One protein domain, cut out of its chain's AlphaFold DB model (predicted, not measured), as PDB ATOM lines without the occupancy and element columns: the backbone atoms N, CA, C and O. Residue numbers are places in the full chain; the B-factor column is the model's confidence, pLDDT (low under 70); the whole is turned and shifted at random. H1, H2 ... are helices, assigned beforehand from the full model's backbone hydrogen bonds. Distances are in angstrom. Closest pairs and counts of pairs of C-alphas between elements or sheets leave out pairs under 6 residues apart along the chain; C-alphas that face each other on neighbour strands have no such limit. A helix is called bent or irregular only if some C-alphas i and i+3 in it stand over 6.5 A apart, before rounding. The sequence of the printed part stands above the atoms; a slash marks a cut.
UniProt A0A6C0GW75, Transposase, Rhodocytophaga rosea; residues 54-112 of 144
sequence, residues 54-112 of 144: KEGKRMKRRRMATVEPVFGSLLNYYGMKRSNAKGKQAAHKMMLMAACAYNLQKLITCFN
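What this domain is: This is residues 54 to 112 of the 144 residues of the protein "Transposase" of Rhodocytophaga rosea (UniProt A0A6C0GW75). The longest helix, H2, is the bar of a loose, lopsided T, and the bent helix H1 is its stem: the arm H1b comes close to H2 partway along it, at Leu 74 and Ala 98, while the other arm, H1a, reaches away from H2. A long link, residues 77 to 87, leads from the end of H1b round to the beginning of H2, and residues 54 to 59, 61 to 67 and 104 to 112 stick out. The printed part has 59 residues with two named helices, H1 then H2, and no named strand; its class is all helix. It is loose, with a radius of gyration of the C-alphas of 13.7 A, and flat, spanning 38 by 35 by 19 A.

Where its parts are: Find C-alpha 88 at (-1.539, 30.505, -23.871); from there H2, residues 88 to 112, runs 36.6 A to C-alpha 112 at (24.968, 47.114, -42.787). Then go to C-alpha 54 at (27.030, 16.449, -18.789), where H1, residues 54 to 76, begins. By its hydrogen bonds H1 was assigned as one helix, but it is bent: C-alphas 65 and 68 are 6.8 A apart. Its arms are H1a, residues 54 to 65, 17.3 A long, and H1b, residues 68 to 76, 12.0 A long.

How they stand to each other: Look first at Leu 74 and Ala 98, whose C-alphas, 7.8 A apart, are the closest of H1b and H2. These two are close but not clearly touching, and about perpendicular at 75 degrees. H1a and H1b are near each other, at a steep tilt of 44 degrees. H1a and H2 are apart. In H1a, H1b and H2 every O i to N i+4 pair is within hydrogen-bond range.

The domain as a whole: The C-alphas of Lys 54 and Asn 112 are the two farthest apart, at 39.0 A. The printed part has no cut, and the link from H1 to H2, 11 residues, is long. The mean pLDDT of the printed part is 91.8; look for low confidence at residue 112, which is under 70.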
ATOM      1  N   LYS A  54      26.024  15.934 -17.836       97.00
ATOM      2  CA  LYS A  54      27.030  16.449 -18.789       97.00
ATOM      3  C   LYS A  54      26.367  17.165 -19.973       97.00
ATOM      4  O   LYS A  54      26.791  18.255 -20.360       97.00
ATOM      5  N   GLU A  55      25.291  16.583 -20.499       96.62
ATOM      6  CA  GLU A  55      24.489  17.170 -21.575       96.62
ATOM      7  C   GLU A  55      23.783  18.452 -21.129       96.62
ATOM      8  O   GLU A  55      23.864  19.469 -21.820       96.62
ATOM      9  N   GLY A  56      23.162  18.444 -19.947       96.31
ATOM     10  CA  GLY A  56      22.498  19.608 -19.362       96.31
ATOM     11  C   GLY A  56      23.439  20.793 -19.200       96.31
ATOM     12  O   GLY A  56      23.126  21.904 -19.634       96.31
ATOM     13  N   LYS A  57      24.644  20.547 -18.676       96.56
ATOM     14  CA  LYS A  57      25.704  21.558 -18.549       96.56
ATOM     15  C   LYS A  57      26.125  22.116 -19.908       96.56
ATOM     16  O   LYS A  57      26.239  23.337 -20.055       96.56
ATOM     17  N   ARG A  58      26.317  21.258 -20.918       96.75
ATOM     18  CA  ARG A  58      26.648  21.685 -22.290       96.75
ATOM     19  C   ARG A  58      25.535  22.548 -22.892       96.75
ATOM     20  O   ARG A  58      25.817  23.614 -23.442       96.75
ATOM     21  N   MET A  59      24.282  22.124 -22.760       95.56
ATOM     22  CA  MET A  59      23.124  22.846 -23.290       95.56
ATOM     23  C   MET A  59      22.890  24.176 -22.572       95.56
ATOM     24  O   MET A  59      22.593  25.171 -23.231       95.56
ATOM     25  N   LYS A  60      23.097  24.231 -21.250       94.75
ATOM     26  CA  LYS A  60      23.045  25.476 -20.473       94.75
ATOM     27  C   LYS A  60      24.038  26.504 -21.012       94.75
ATOM     28  O   LYS A  60      23.638  27.628 -21.295       94.75
ATOM     29  N   ARG A  61      25.303  26.114 -21.226       94.75
ATOM     30  CA  ARG A  61      26.329  27.015 -21.789       94.75
ATOM     31  C   ARG A  61      25.933  27.545 -23.168       94.75
ATOM     32  O   ARG A  61      26.055  28.738 -23.414       94.75
ATOM     33  N   ARG A  62      25.408  26.678 -24.043       94.88
ATOM     34  CA  ARG A  62      24.919  27.096 -25.368       94.88
ATOM     35  C   ARG A  62      23.801  28.132 -25.261       94.88
ATOM     36  O   ARG A  62      23.898  29.168 -25.903       94.88
ATOM     37  N   ARG A  63      22.789  27.893 -24.419       93.31
ATOM     38  CA  ARG A  63      21.676  28.839 -24.215       93.31
ATOM     39  C   ARG A  63      22.151  30.184 -23.682       93.31
ATOM     40  O   ARG A  63      21.710  31.203 -24.198       93.31
ATOM     41  N   MET A  64      23.073  30.180 -22.717       93.25
ATOM     42  CA  MET A  64      23.660  31.408 -22.170       93.25
ATOM     43  C   MET A  64      24.343  32.264 -23.242       93.25
ATOM     44  O   MET A  64      24.297  33.483 -23.153       93.25
ATOM     45  N   ALA A  65      24.954  31.640 -24.252       92.19
ATOM     46  CA  ALA A  65      25.612  32.362 -25.337       92.19
ATOM     47  C   ALA A  65      24.643  32.823 -26.439       92.19
ATOM     48  O   ALA A  65      24.891  33.842 -27.077       92.19
ATOM     49  N   THR A  66      23.563  32.078 -26.697       90.19
ATOM     50  CA  THR A  66      22.704  32.325 -27.865       90.19
ATOM     51  C   THR A  66      21.349  32.922 -27.513       90.19
ATOM     52  O   THR A  66      20.976  33.954 -28.057       90.19
ATOM     53  N   VAL A  67      20.603  32.281 -26.617       89.81
ATOM     54  CA  VAL A  67      19.176  32.546 -26.394       89.81
ATOM     55  C   VAL A  67      18.949  33.522 -25.239       89.81
ATOM     56  O   VAL A  67      18.149  34.446 -25.369       89.81
ATOM     57  N   GLU A  68      19.675  33.364 -24.131       92.88
ATOM     58  CA  GLU A  68      19.529  34.240 -22.957       92.88
ATOM     59  C   GLU A  68      19.819  35.724 -23.260       92.88
ATOM     60  O   GLU A  68      19.063  36.571 -22.783       92.88
ATOM     61  N   PRO A  69      20.817  36.092 -24.097       92.56
ATOM     62  CA  PRO A  69      21.043  37.494 -24.454       92.56
ATOM     63  C   PRO A  69      19.869  38.101 -25.229       92.56
ATOM     64  O   PRO A  69      19.504  39.251 -24.998       92.56
ATOM     65  N   VAL A  70      19.242  37.320 -26.116       92.06
ATOM     66  CA  VAL A  70      18.061  37.759 -26.875       92.06
ATOM     67  C   VAL A  70      16.897  38.016 -25.927       92.06
ATOM     68  O   VAL A  70      16.286  39.081 -25.987       92.06
ATOM     69  N   PHE A  71      16.631  37.095 -24.996       92.19
ATOM     70  CA  PHE A  71      15.607  37.311 -23.975       92.19
ATOM     71  C   PHE A  71      15.916  38.518 -23.088       92.19
ATOM     72  O   PHE A  71      15.016  39.309 -22.821       92.19
ATOM     73  N   GLY A  72      17.174  38.711 -22.691       94.25
ATOM     74  CA  GLY A  72      17.604  39.899 -21.955       94.25
ATOM     75  C   GLY A  72      17.260  41.192 -22.696       94.25
ATOM     76  O   GLY A  72      16.690  42.107 -22.100       94.25
ATOM     77  N   SER A  73      17.519  41.244 -24.004       93.81
ATOM     78  CA  SER A  73      17.161  42.392 -24.840       93.81
ATOM     79  C   SER A  73      15.648  42.593 -24.945       93.81
ATOM     80  O   SER A  73      15.164  43.713 -24.772       93.81
ATOM     81  N   LEU A  74      14.887  41.516 -25.173       94.19
ATOM     82  CA  LEU A  74      13.420  41.553 -25.235       94.19
ATOM     83  C   LEU A  74      12.801  42.091 -23.940       94.19
ATOM     84  O   LEU A  74      11.922  42.954 -23.979       94.19
ATOM     85  N   LEU A  75      13.286  41.627 -22.790       94.25
ATOM     86  CA  LEU A  75      12.772  42.033 -21.485       94.25
ATOM     87  C   LEU A  75      13.178  43.466 -21.116       94.25
ATOM     88  O   LEU A  75      12.354  44.207 -20.582       94.25
ATOM     89  N   ASN A  76      14.426  43.867 -21.368       94.88
ATOM     90  CA  ASN A  76      14.945  45.145 -20.872       94.88
ATOM     91  C   ASN A  76      14.717  46.318 -21.828       94.88
ATOM     92  O   ASN A  76      14.407  47.405 -21.349       94.88
ATOM     93  N   TYR A  77      14.832  46.105 -23.142       92.69
ATOM     94  CA  TYR A  77      14.773  47.184 -24.137       92.69
ATOM     95  C   TYR A  77      13.476  47.185 -24.946       92.69
ATOM     96  O   TYR A  77      12.952  48.250 -25.252       92.69
ATOM     97  N   TYR A  78      12.913  46.011 -25.244       90.88
ATOM     98  CA  TYR A  78      11.690  45.899 -26.055       90.88
ATOM     99  C   TYR A  78      10.400  45.800 -25.227       90.88
ATOM    100  O   TYR A  78       9.342  45.463 -25.751       90.88
ATOM    101  N   GLY A  79      10.469  46.076 -23.919       90.19
ATOM    102  CA  GLY A  79       9.289  46.172 -23.056       90.19
ATOM    103  C   GLY A  79       8.554  44.850 -22.804       90.19
ATOM    104  O   GLY A  79       7.450  44.865 -22.262       90.19
ATOM    105  N   MET A  80       9.143  43.691 -23.120       92.69
ATOM    106  CA  MET A  80       8.464  42.391 -23.006       92.69
ATOM    107  C   MET A  80       8.459  41.788 -21.593       92.69
ATOM    108  O   MET A  80       8.257  40.583 -21.436       92.69
ATOM    109  N   LYS A  81       8.652  42.593 -20.536       92.62
ATOM    110  CA  LYS A  81       8.619  42.104 -19.140       92.62
ATOM    111  C   LYS A  81       7.289  41.448 -18.772       92.62
ATOM    112  O   LYS A  81       7.251  40.584 -17.899       92.62
ATOM    113  N   ARG A  82       6.197  41.876 -19.409       90.31
ATOM    114  CA  ARG A  82       4.853  41.319 -19.235       90.31
ATOM    115  C   ARG A  82       4.205  41.118 -20.598       90.31
ATOM    116  O   ARG A  82       4.361  41.941 -21.492       90.31
ATOM    117  N   SER A  83       3.468  40.020 -20.743       87.62
ATOM    118  CA  SER A  83       2.601  39.811 -21.899       87.62
ATOM    119  C   SER A  83       1.225  40.396 -21.611       87.62
ATOM    120  O   SER A  83       0.607  40.038 -20.612       87.62
ATOM    121  N   ASN A  84       0.729  41.244 -22.509       87.75
ATOM    122  CA  ASN A  84      -0.655  41.727 -22.468       87.75
ATOM    123  C   ASN A  84      -1.636  40.734 -23.121       87.75
ATOM    124  O   ASN A  84      -2.847  40.952 -23.117       87.75
ATOM    125  N   ALA A  85      -1.128  39.643 -23.704       90.31
ATOM    126  CA  ALA A  85      -1.930  38.655 -24.402       90.31
ATOM    127  C   ALA A  85      -2.657  37.742 -23.403       90.31
ATOM    128  O   ALA A  85      -2.046  37.153 -22.510       90.31
ATOM    129  N   LYS A  86      -3.971  37.588 -23.580       92.25
ATOM    130  CA  LYS A  86      -4.785  36.692 -22.753       92.25
ATOM    131  C   LYS A  86      -4.767  35.277 -23.329       92.25
ATOM    132  O   LYS A  86      -5.131  35.053 -24.479       92.25
ATOM    133  N   GLY A  87      -4.370  34.316 -22.501       93.81
ATOM    134  CA  GLY A  87      -4.349  32.899 -22.856       93.81
ATOM    135  C   GLY A  87      -3.062  32.440 -23.549       93.81
ATOM    136  O   GLY A  87      -2.327  33.203 -24.178       93.81
ATOM    137  N   LYS A  88      -2.795  31.135 -23.435       94.00
ATOM    138  CA  LYS A  88      -1.539  30.505 -23.871       94.00
ATOM    139  C   LYS A  88      -1.263  30.686 -25.366       94.00
ATOM    140  O   LYS A  88      -0.126  30.939 -25.751       94.00
ATOM    141  N   GLN A  89      -2.291  30.566 -26.206       94.94
ATOM    142  CA  GLN A  89      -2.130  30.676 -27.658       94.94
ATOM    143  C   GLN A  89      -1.751  32.098 -28.088       94.94
ATOM    144  O   GLN A  89      -0.868  32.269 -28.924       94.94
ATOM    145  N   ALA A  90      -2.378  33.119 -27.499       93.06
ATOM    146  CA  ALA A  90      -2.074  34.510 -27.817       93.06
ATOM    147  C   ALA A  90      -0.666  34.900 -27.333       93.06
ATOM    148  O   ALA A  90       0.093  35.511 -28.085       93.06
ATOM    149  N   ALA A  91      -0.269  34.462 -26.130       93.88
ATOM    150  CA  ALA A  91       1.094  34.651 -25.628       93.88
ATOM    151  C   ALA A  91       2.147  33.980 -26.530       93.88
ATOM    152  O   ALA A  91       3.201  34.561 -26.790       93.88
ATOM    153  N   HIS A  92       1.844  32.789 -27.060       94.12
ATOM    154  CA  HIS A  92       2.718  32.100 -28.009       94.12
ATOM    155  C   HIS A  92       2.895  32.897 -29.309       94.12
ATOM    156  O   HIS A  92       4.027  33.123 -29.730       94.12
ATOM    157  N   LYS A  93       1.800  33.397 -29.900       94.69
ATOM    158  CA  LYS A  93       1.853  34.249 -31.102       94.69
ATOM    159  C   LYS A  93       2.679  35.516 -30.865       94.69
ATOM    160  O   LYS A  93       3.532  35.843 -31.682       94.69
ATOM    161  N   MET A  94       2.477  36.187 -29.731       94.06
ATOM    162  CA  MET A  94       3.242  37.383 -29.358       94.06
ATOM    163  C   MET A  94       4.748  37.092 -29.269       94.06
ATOM    164  O   MET A  94       5.555  37.863 -29.783       94.06
ATOM    165  N   MET A  95       5.130  35.967 -28.658       93.19
ATOM    166  CA  MET A  95       6.535  35.565 -28.554       93.19
ATOM    167  C   MET A  95       7.151  35.254 -29.924       93.19
ATOM    168  O   MET A  95       8.278  35.664 -30.191       93.19
ATOM    169  N   LEU A  96       6.413  34.573 -30.809       93.94
ATOM    170  CA  LEU A  96       6.866  34.301 -32.177       93.94
ATOM    171  C   LEU A  96       7.077  35.596 -32.964       93.94
ATOM    172  O   LEU A  96       8.129  35.768 -33.573       93.94
ATOM    173  N   MET A  97       6.127  36.531 -32.892       94.69
ATOM    174  CA  MET A  97       6.246  37.837 -33.547       94.69
ATOM    175  C   MET A  97       7.465  38.618 -33.049       94.69
ATOM    176  O   MET A  97       8.210  39.169 -33.856       94.69
ATOM    177  N   ALA A  98       7.714  38.618 -31.737       93.69
ATOM    178  CA  ALA A  98       8.892  39.257 -31.162       93.69
ATOM    179  C   ALA A  98      10.205  38.610 -31.627       93.69
ATOM    180  O   ALA A  98      11.151  39.314 -31.973       93.69
ATOM    181  N   ALA A  99      10.258  37.276 -31.685       92.19
ATOM    182  CA  ALA A  99      11.419  36.558 -32.200       92.19
ATOM    183  C   ALA A  99      11.658  36.858 -33.690       92.19
ATOM    184  O   ALA A  99      12.796  37.105 -34.088       92.19
ATOM    185  N   CYS A 100      10.598  36.898 -34.505       95.00
ATOM    186  CA  CYS A 100      10.677  37.291 -35.912       95.00
ATOM    187  C   CYS A 100      11.212  38.719 -36.062       95.00
ATOM    188  O   CYS A 100      12.178  38.923 -36.793       95.00
ATOM    189  N   ALA A 101      10.646  39.685 -35.336       94.50
ATOM    190  CA  ALA A 101      11.091  41.076 -35.373       94.50
ATOM    191  C   ALA A 101      12.563  41.224 -34.948       94.50
ATOM    192  O   ALA A 101      13.338  41.880 -35.642       94.50
ATOM    193  N   TYR A 102      12.973  40.555 -33.866       93.00
ATOM    194  CA  TYR A 102      14.365  40.563 -33.410       93.00
ATOM    195  C   TYR A 102      15.315  39.967 -34.459       93.00
ATOM    196  O   TYR A 102      16.377  40.526 -34.731       93.00
ATOM    197  N   ASN A 103      14.927  38.854 -35.088       90.50
ATOM    198  CA  ASN A 103      15.715  38.229 -36.150       90.50
ATOM    199  C   ASN A 103      15.824  39.127 -37.389       90.50
ATOM    200  O   ASN A 103      16.910  39.239 -37.955       90.50
ATOM    201  N   LEU A 104      14.739  39.800 -37.787       93.81
ATOM    202  CA  LEU A 104      14.746  40.761 -38.895       93.81
ATOM    203  C   LEU A 104      15.671  41.945 -38.603       93.81
ATOM    204  O   LEU A 104      16.494  42.301 -39.443       93.81
ATOM    205  N   GLN A 105      15.601  42.506 -37.396       90.69
ATOM    206  CA  GLN A 105      16.502  43.572 -36.965       90.69
ATOM    207  C   GLN A 105      17.967  43.120 -37.028       90.69
ATOM    208  O   GLN A 105      18.804  43.815 -37.600       90.69
ATOM    209  N   LYS A 106      18.268  41.919 -36.515       87.38
ATOM    210  CA  LYS A 106      19.589  41.283 -36.619       87.38
ATOM    211  C   LYS A 106      20.058  41.165 -38.068       87.38
ATOM    212  O   LYS A 106      21.205  41.504 -38.339       87.38
ATOM    213  N   LEU A 107      19.200  40.701 -38.981       90.00
ATOM    214  CA  LEU A 107      19.530  40.576 -40.403       90.00
ATOM    215  C   LEU A 107      19.909  41.932 -41.001       90.00
ATOM    216  O   LEU A 107      20.989  42.054 -41.571       90.00
ATOM    217  N   ILE A 108      19.075  42.956 -40.806       90.50
ATOM    218  CA  ILE A 108      19.320  44.313 -41.321       90.50
ATOM    219  C   ILE A 108      20.646  44.865 -40.781       90.50
ATOM    220  O   ILE A 108      21.476  45.363 -41.540       90.50
ATOM    221  N   THR A 109      20.892  44.723 -39.478       82.19
ATOM    222  CA  THR A 109      22.146  45.158 -38.855       82.19
ATOM    223  C   THR A 109      23.354  44.392 -39.408       82.19
ATOM    224  O   THR A 109      24.378  45.000 -39.705       82.19
ATOM    225  N   CYS A 110      23.244  43.077 -39.615       77.44
ATOM    226  CA  CYS A 110      24.319  42.262 -40.188       77.44
ATOM    227  C   CYS A 110      24.664  42.628 -41.639       77.44
ATOM    228  O   CYS A 110      25.831  42.516 -42.007       77.44
ATOM    229  N   PHE A 111      23.699  43.069 -42.452       72.31
ATOM    230  CA  PHE A 111      23.976  43.543 -43.815       72.31
ATOM    231  C   PHE A 111      24.684  44.902 -43.842       72.31
ATOM    232  O   PHE A 111      25.494  45.143 -44.734       72.31
ATOM    233  N   ASN A 112      24.414  45.759 -42.854       65.81
ATOM    234  CA  ASN A 112      24.968  47.114 -42.787       65.81
ATOM    235  C   ASN A 112      26.329  47.190 -42.075       65.81
ATOM    236  O   ASN A 112      27.018  48.204 -42.176       65.81
TER     237      ASN A 112